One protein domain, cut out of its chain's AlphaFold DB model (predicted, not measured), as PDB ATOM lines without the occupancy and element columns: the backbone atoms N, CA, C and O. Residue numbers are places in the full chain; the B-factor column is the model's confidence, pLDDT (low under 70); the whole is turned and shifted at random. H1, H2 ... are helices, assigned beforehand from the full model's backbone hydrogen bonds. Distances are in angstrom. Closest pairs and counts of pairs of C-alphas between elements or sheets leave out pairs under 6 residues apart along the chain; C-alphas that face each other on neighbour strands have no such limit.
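AT A GLANCE: This is residues 169 to 223 of the 421 residues of an uncharacterized protein of Ignavibacteriales bacterium CG12_big_fil_rev_8_21_14_0_65_30_8 (UniProt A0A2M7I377). Two short helices, H1 and H2, pack crosswise, nearly at right angles, and two long loop stretches, residues 169 to 181 and 192 to 205, reach to opposite ends of the longest axis. The printed part has 55 residues with two named helices, H1 then H2, and no named strand; the class is all helix, though only 23 residues are in named elements. It is compact, with a radius of gyration of the C-alphas of 11.0 A and spans of 33 by 23 by 16 A.

IN THESE COORDINATES: Start at C-alpha 169, at (224.022, 110.399, 129.463), and pass residues 169 to 181 to reach H1, residues 182 to 191, 14.2 A long, which begins at C-alpha 182 at (217.852, 100.092, 127.347). Then find H2, residues 206 to 218, 18.2 A long, ending at C-alpha 218 at (229.081, 100.293, 117.020).

HOW THE PARTS SIT: Look at Val 185 and Ala 212, where H1 and H2 touch: theirs are the closest C-alphas, 6.0 A apart. The helices' lines are about perpendicular, only just, at 72 degrees. In H1 and H2 every O i to N i+4 pair is within hydrogen-bond range.

THE WHOLE: The C-alphas farthest apart, of Asp 176 and Pro 197, stand 33.0 A apart. The printed part has no cut, and the link from H1 to H2 is long, 14 residues. In this model pLDDT is under 70 at residues 169, 175 to 178, 215 and 218 to 223.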
ATOM      1  N   GLU A 169     224.850 110.007 130.604       67.44
ATOM      2  CA  GLU A 169     224.022 110.399 129.463       67.44
ATOM      3  C   GLU A 169     224.771 110.190 128.148       67.44
ATOM      4  O   GLU A 169     225.858 110.723 127.917       67.44
ATOM      5  N   VAL A 170     224.178 109.410 127.250       70.12
ATOM      6  CA  VAL A 170     224.756 109.113 125.941       70.12
ATOM      7  C   VAL A 170     223.646 108.973 124.912       70.12
ATOM      8  O   VAL A 170     222.680 108.253 125.123       70.12
ATOM      9  N   SER A 171     223.821 109.632 123.762       72.75
ATOM     10  CA  SER A 171     222.874 109.557 122.640       72.75
ATOM     11  C   SER A 171     222.583 108.103 122.257       72.75
ATOM     12  O   SER A 171     223.525 107.351 122.009       72.75
ATOM     13  N   ALA A 172     221.308 107.724 122.175       81.69
ATOM     14  CA  ALA A 172     220.852 106.373 121.844       81.69
ATOM     15  C   ALA A 172     220.859 106.080 120.328       81.69
ATOM     16  O   ALA A 172     220.014 105.353 119.813       81.69
ATOM     17  N   ILE A 173     221.803 106.680 119.601       72.06
ATOM     18  CA  ILE A 173     221.954 106.560 118.149       72.06
ATOM     19  C   ILE A 173     223.175 105.682 117.864       72.06
ATOM     20  O   ILE A 173     224.272 105.935 118.372       72.06
ATOM     21  N   ARG A 174     222.969 104.633 117.070       73.94
ATOM     22  CA  ARG A 174     224.021 103.789 116.501       73.94
ATOM     23  C   ARG A 174     224.714 104.524 115.352       73.94
ATOM     24  O   ARG A 174     224.173 105.459 114.770       73.94
ATOM     25  N   ASN A 175     225.911 104.085 114.980       65.12
ATOM     26  CA  ASN A 175     226.677 104.722 113.903       65.12
ATOM     27  C   ASN A 175     226.007 104.639 112.520       65.12
ATOM     28  O   ASN A 175     226.356 105.413 111.632       65.12
ATOM     29  N   ASP A 176     225.061 103.720 112.332       55.69
ATOM     30  CA  ASP A 176     224.241 103.600 111.121       55.69
ATOM     31  C   ASP A 176     223.007 104.529 111.122       55.69
ATOM     32  O   ASP A 176     222.227 104.519 110.172       55.69
ATOM     33  N   GLY A 177     222.832 105.344 112.169       64.69
ATOM     34  CA  GLY A 177     221.698 106.251 112.340       64.69
ATOM     35  C   GLY A 177     220.453 105.600 112.950       64.69
ATOM     36  O   GLY A 177     219.486 106.307 113.226       64.69
ATOM     37  N   SER A 178     220.461 104.286 113.197       67.94
ATOM     38  CA  SER A 178     219.371 103.602 113.897       67.94
ATOM     39  C   SER A 178     219.422 103.861 115.405       67.94
ATOM     40  O   SER A 178     220.476 104.159 115.967       67.94
ATOM     41  N   VAL A 179     218.281 103.745 116.084       77.88
ATOM     42  CA  VAL A 179     218.204 103.903 117.544       77.88
ATOM     43  C   VAL A 179     218.325 102.559 118.259       77.88
ATOM     44  O   VAL A 179     217.936 101.517 117.724       77.88
ATOM     45  N   PHE A 180     218.873 102.577 119.471       80.69
ATOM     46  CA  PHE A 180     218.916 101.424 120.372       80.69
ATOM     47  C   PHE A 180     218.258 101.767 121.707       80.69
ATOM     48  O   PHE A 180     218.197 102.937 122.074       80.69
ATOM     49  N   SER A 181     217.758 100.763 122.423       82.88
ATOM     50  CA  SER A 181     217.086 100.971 123.711       82.88
ATOM     51  C   SER A 181     217.889 100.412 124.885       82.88
ATOM     52  O   SER A 181     218.897  99.719 124.722       82.88
ATOM     53  N   ASP A 182     217.415 100.700 126.089       83.81
ATOM     54  CA  ASP A 182     217.852 100.092 127.347       83.81
ATOM     55  C   ASP A 182     217.865  98.549 127.277       83.81
ATOM     56  O   ASP A 182     218.798  97.901 127.754       83.81
ATOM     57  N   HIS A 183     216.907  97.947 126.565       83.00
ATOM     58  CA  HIS A 183     216.819  96.499 126.382       83.00
ATOM     59  C   HIS A 183     218.047  95.918 125.664       83.00
ATOM     60  O   HIS A 183     218.467  94.795 125.974       83.00
ATOM     61  N   ASP A 184     218.647  96.664 124.729       82.06
ATOM     62  CA  ASP A 184     219.881  96.259 124.050       82.06
ATOM     63  C   ASP A 184     221.065  96.260 125.028       82.06
ATOM     64  O   ASP A 184     221.882  95.331 125.026       82.06
ATOM     65  N   VAL A 185     221.112  97.246 125.930       87.12
ATOM     66  CA  VAL A 185     222.108  97.338 127.011       87.12
ATOM     67  C   VAL A 185     221.942  96.166 127.975       87.12
ATOM     68  O   VAL A 185     222.899  95.431 128.228       87.12
ATOM     69  N   HIS A 186     220.714  95.887 128.416       88.12
ATOM     70  CA  HIS A 186     220.399  94.744 129.276       88.12
ATOM     71  C   HIS A 186     220.774  93.407 128.630       88.12
ATOM     72  O   HIS A 186     221.234  92.484 129.308       88.12
ATOM     73  N   ARG A 187     220.579  93.263 127.313       83.50
ATOM     74  CA  ARG A 187     220.975  92.060 126.568       83.50
ATOM     75  C   ARG A 187     222.492  91.887 126.563       83.50
ATOM     76  O   ARG A 187     222.969  90.773 126.785       83.50
ATOM     77  N   TYR A 188     223.246  92.966 126.355       83.12
ATOM     78  CA  TYR A 188     224.706  92.928 126.384       83.12
ATOM     79  C   TYR A 188     225.248  92.555 127.771       83.12
ATOM     80  O   TYR A 188     226.084  91.656 127.886       83.12
ATOM     81  N   LEU A 189     224.733  93.185 128.833       86.31
ATOM     82  CA  LEU A 189     225.157  92.907 130.210       86.31
ATOM     83  C   LEU A 189     224.840  91.455 130.615       86.31
ATOM     84  O   LEU A 189     225.693  90.769 131.183       86.31
ATOM     85  N   ARG A 190     223.665  90.933 130.224       86.62
ATOM     86  CA  ARG A 190     223.315  89.509 130.397       86.62
ATOM     87  C   ARG A 190     224.259  88.584 129.628       86.62
ATOM     88  O   ARG A 190     224.722  87.593 130.191       86.62
ATOM     89  N   LYS A 191     224.610  88.920 128.380       81.31
ATOM     90  CA  LYS A 191     225.581  88.151 127.576       81.31
ATOM     91  C   LYS A 191     226.958  88.088 128.250       81.31
ATOM     92  O   LYS A 191     227.619  87.056 128.181       81.31
ATOM     93  N   LYS A 192     227.373  89.155 128.942       79.12
ATOM     94  CA  LYS A 192     228.622  89.216 129.723       79.12
ATOM     95  C   LYS A 192     228.542  88.549 131.105       79.12
ATOM     96  O   LYS A 192     229.528  88.579 131.831       79.12
ATOM     97  N   ARG A 193     227.419  87.902 131.449       85.81
ATOM     98  CA  ARG A 193     227.183  87.227 132.743       85.81
ATOM     99  C   ARG A 193     227.320  88.162 133.954       85.81
ATOM    100  O   ARG A 193     227.688  87.721 135.043       85.81
ATOM    101  N   ILE A 194     227.006  89.444 133.774       87.12
ATOM    102  CA  ILE A 194     226.946  90.415 134.871       87.12
ATOM    103  C   ILE A 194     225.753  90.078 135.773       87.12
ATOM    104  O   ILE A 194     224.687  89.689 135.292       87.12
ATOM    105  N   LYS A 195     225.933  90.213 137.093       86.25
ATOM    106  CA  LYS A 195     224.887  89.905 138.078       86.25
ATOM    107  C   LYS A 195     223.700  90.857 137.903       86.25
ATOM    108  O   LYS A 195     223.868  92.068 138.008       86.25
ATOM    109  N   ASN A 196     222.511  90.299 137.696       88.06
ATOM    110  CA  ASN A 196     221.238  91.017 137.715       88.06
ATOM    111  C   ASN A 196     220.484  90.591 138.991       88.06
ATOM    112  O   ASN A 196     219.992  89.462 139.027       88.06
ATOM    113  N   PRO A 197     220.515  91.400 140.068       79.00
ATOM    114  CA  PRO A 197     219.853  91.070 141.327       79.00
ATOM    115  C   PRO A 197     218.327  90.995 141.204       79.00
ATOM    116  O   PRO A 197     217.770  90.003 141.660       79.00
ATOM    117  N   GLU A 198     217.668  91.983 140.585       74.75
ATOM    118  CA  GLU A 198     216.212  92.001 140.378       74.75
ATOM    119  C   GLU A 198     215.816  92.895 139.188       74.75
ATOM    120  O   GLU A 198     216.311  94.013 139.045       74.75
ATOM    121  N   GLY A 199     214.861  92.433 138.372       78.62
ATOM    122  CA  GLY A 199     214.224  93.228 137.315       78.62
ATOM    123  C   GLY A 199     215.207  93.839 136.306       78.62
ATOM    124  O   GLY A 199     215.938  93.129 135.608       78.62
ATOM    125  N   GLU A 200     215.185  95.169 136.215       78.50
ATOM    126  CA  GLU A 200     216.026  95.976 135.317       78.50
ATOM    127  C   GLU A 200     217.392  96.340 135.925       78.50
ATOM    128  O   GLU A 200     218.227  96.955 135.265       78.50
ATOM    129  N   TRP A 201     217.666  95.942 137.170       82.19
ATOM    130  CA  TRP A 201     218.876  96.345 137.878       82.19
ATOM    131  C   TRP A 201     220.056  95.412 137.588       82.19
ATOM    132  O   TRP A 201     219.949  94.189 137.662       82.19
ATOM    133  N   PHE A 202     221.228  95.992 137.317       85.69
ATOM    134  CA  PHE A 202     222.486  95.270 137.106       85.69
ATOM    135  C   PHE A 202     223.545  95.729 138.110       85.69
ATOM    136  O   PHE A 202     223.670  96.913 138.409       85.69
ATOM    137  N   LYS A 203     224.347  94.788 138.616       85.31
ATOM    138  CA  LYS A 203     225.519  95.077 139.447       85.31
ATOM    139  C   LYS A 203     226.768  95.115 138.566       85.31
ATOM    140  O   LYS A 203     227.423  94.088 138.391       85.31
ATOM    141  N   CYS A 204     227.072  96.292 138.031       79.50
ATOM    142  CA  CYS A 204     228.194  96.559 137.131       79.50
ATOM    143  C   CYS A 204     228.901  97.879 137.467       79.50
ATOM    144  O   CYS A 204     228.338  98.752 138.122       79.50
ATOM    145  N   SER A 205     230.136  98.012 136.999       78.06
ATOM    146  CA  SER A 205     230.904  99.258 137.013       78.06
ATOM    147  C   SER A 205     230.476 100.201 135.883       78.06
ATOM    148  O   SER A 205     229.929  99.769 134.864       78.06
ATOM    149  N   LEU A 206     230.771 101.498 136.031       73.44
ATOM    150  CA  LEU A 206     230.489 102.493 134.994       73.44
ATOM    151  C   LEU A 206     231.179 102.150 133.660       73.44
ATOM    152  O   LEU A 206     230.599 102.336 132.590       73.44
ATOM    153  N   ASP A 207     232.397 101.614 133.711       70.00
ATOM    154  CA  ASP A 207     233.161 101.252 132.515       70.00
ATOM    155  C   ASP A 207     232.546 100.069 131.759       70.00
ATOM    156  O   ASP A 207     232.542 100.061 130.528       70.00
ATOM    157  N   GLU A 208     231.939  99.111 132.463       76.25
ATOM    158  CA  GLU A 208     231.195  98.010 131.837       76.25
ATOM    159  C   GLU A 208     229.947  98.512 131.104       76.25
ATOM    160  O   GLU A 208     229.649  98.042 130.002       76.25
ATOM    161  N   VAL A 209     229.245  99.498 131.670       82.75
ATOM    162  CA  VAL A 209     228.086 100.134 131.026       82.75
ATOM    163  C   VAL A 209     228.523 100.957 129.814       82.75
ATOM    164  O   VAL A 209     227.932 100.834 128.740       82.75
ATOM    165  N   LYS A 210     229.607 101.739 129.926       79.25
ATOM    166  CA  LYS A 210     230.195 102.462 128.785       79.25
ATOM    167  C   LYS A 210     230.610 101.503 127.673       79.25
ATOM    168  O   LYS A 210     230.305 101.763 126.511       79.25
ATOM    169  N   ALA A 211     231.253 100.386 128.014       72.94
ATOM    170  CA  ALA A 211     231.647  99.355 127.061       72.94
ATOM    171  C   ALA A 211     230.431  98.698 126.389       72.94
ATOM    172  O   ALA A 211     230.451  98.468 125.178       72.94
ATOM    173  N   ALA A 212     229.354  98.445 127.142       81.44
ATOM    174  CA  ALA A 212     228.092  97.945 126.603       81.44
ATOM    175  C   ALA A 212     227.495  98.919 125.584       81.44
ATOM    176  O   ALA A 212     227.210  98.535 124.449       81.44
ATOM    177  N   ILE A 213     227.387 100.197 125.942       80.25
ATOM    178  CA  ILE A 213     226.827 101.229 125.067       80.25
ATOM    179  C   ILE A 213     227.700 101.433 123.827       80.25
ATOM    180  O   ILE A 213     227.172 101.504 122.721       80.25
ATOM    181  N   LEU A 214     229.027 101.458 123.972       71.56
ATOM    182  CA  LEU A 214     229.956 101.489 122.840       71.56
ATOM    183  C   LEU A 214     229.745 100.295 121.910       71.56
ATOM    184  O   LEU A 214     229.641 100.486 120.703       71.56
ATOM    185  N   SER A 215     229.624  99.082 122.450       69.69
ATOM    186  CA  SER A 215     229.389  97.891 121.631       69.69
ATOM    187  C   SER A 215     228.081  97.992 120.835       69.69
ATOM    188  O   SER A 215     228.066  97.710 119.641       69.69
ATOM    189  N   ILE A 216     227.010  98.502 121.446       77.38
ATOM    190  CA  ILE A 216     225.692  98.636 120.814       77.38
ATOM    191  C   ILE A 216     225.691  99.755 119.774       77.38
ATOM    192  O   ILE A 216     225.185  99.560 118.670       77.38
ATOM    193  N   LYS A 217     226.307 100.903 120.087       70.56
ATOM    194  CA  LYS A 217     226.477 102.023 119.148       70.56
ATOM    195  C   LYS A 217     227.241 101.624 117.904       70.56
ATOM    196  O   LYS A 217     226.925 102.067 116.802       70.56
ATOM    197  N   LEU A 218     228.262 100.802 118.100       60.75
ATOM    198  CA  LEU A 218     229.081 100.293 117.020       60.75
ATOM    199  C   LEU A 218     228.382  99.130 116.278       60.75
ATOM    200  O   LEU A 218     228.848  98.770 115.203       60.75
ATOM    201  N   GLY A 219     227.276  98.570 116.799       53.38
ATOM    202  CA  GLY A 219     226.557  97.428 116.208       53.38
ATOM    203  C   GLY A 219     227.282  96.089 116.381       53.38
ATOM    204  O   GLY A 219     227.119  95.172 115.582       53.38
ATOM    205  N   MET A 220     228.115  95.996 117.413       45.69
ATOM    206  CA  MET A 220     229.187  95.027 117.553       45.69
ATOM    207  C   MET A 220     228.893  94.043 118.689       45.69
ATOM    208  O   MET A 220     228.900  94.409 119.865       45.69
ATOM    209  N   SER A 221     228.714  92.758 118.380       40.47
ATOM    210  CA  SER A 221     229.044  91.725 119.364       40.47
ATOM    211  C   SER A 221     230.574  91.700 119.449       40.47
ATOM    212  O   SER A 221     231.219  91.731 118.410       40.47
ATOM    213  N   VAL A 222     231.180  91.663 120.642       44.00
ATOM    214  CA  VAL A 222     232.655  91.739 120.820       44.00
ATOM    215  C   VAL A 222     233.436  90.619 120.088       44.00
ATOM    216  O   VAL A 222     234.660  90.619 120.105       44.00
ATOM    217  N   GLU A 223     232.764  89.733 119.346       43.50
ATOM    218  CA  GLU A 223     233.386  88.781 118.418       43.50
ATOM    219  C   GLU A 223     232.866  88.844 116.954       43.50
ATOM    220  O   GLU A 223     233.584  88.401 116.057       43.50
TER     221      GLU A 223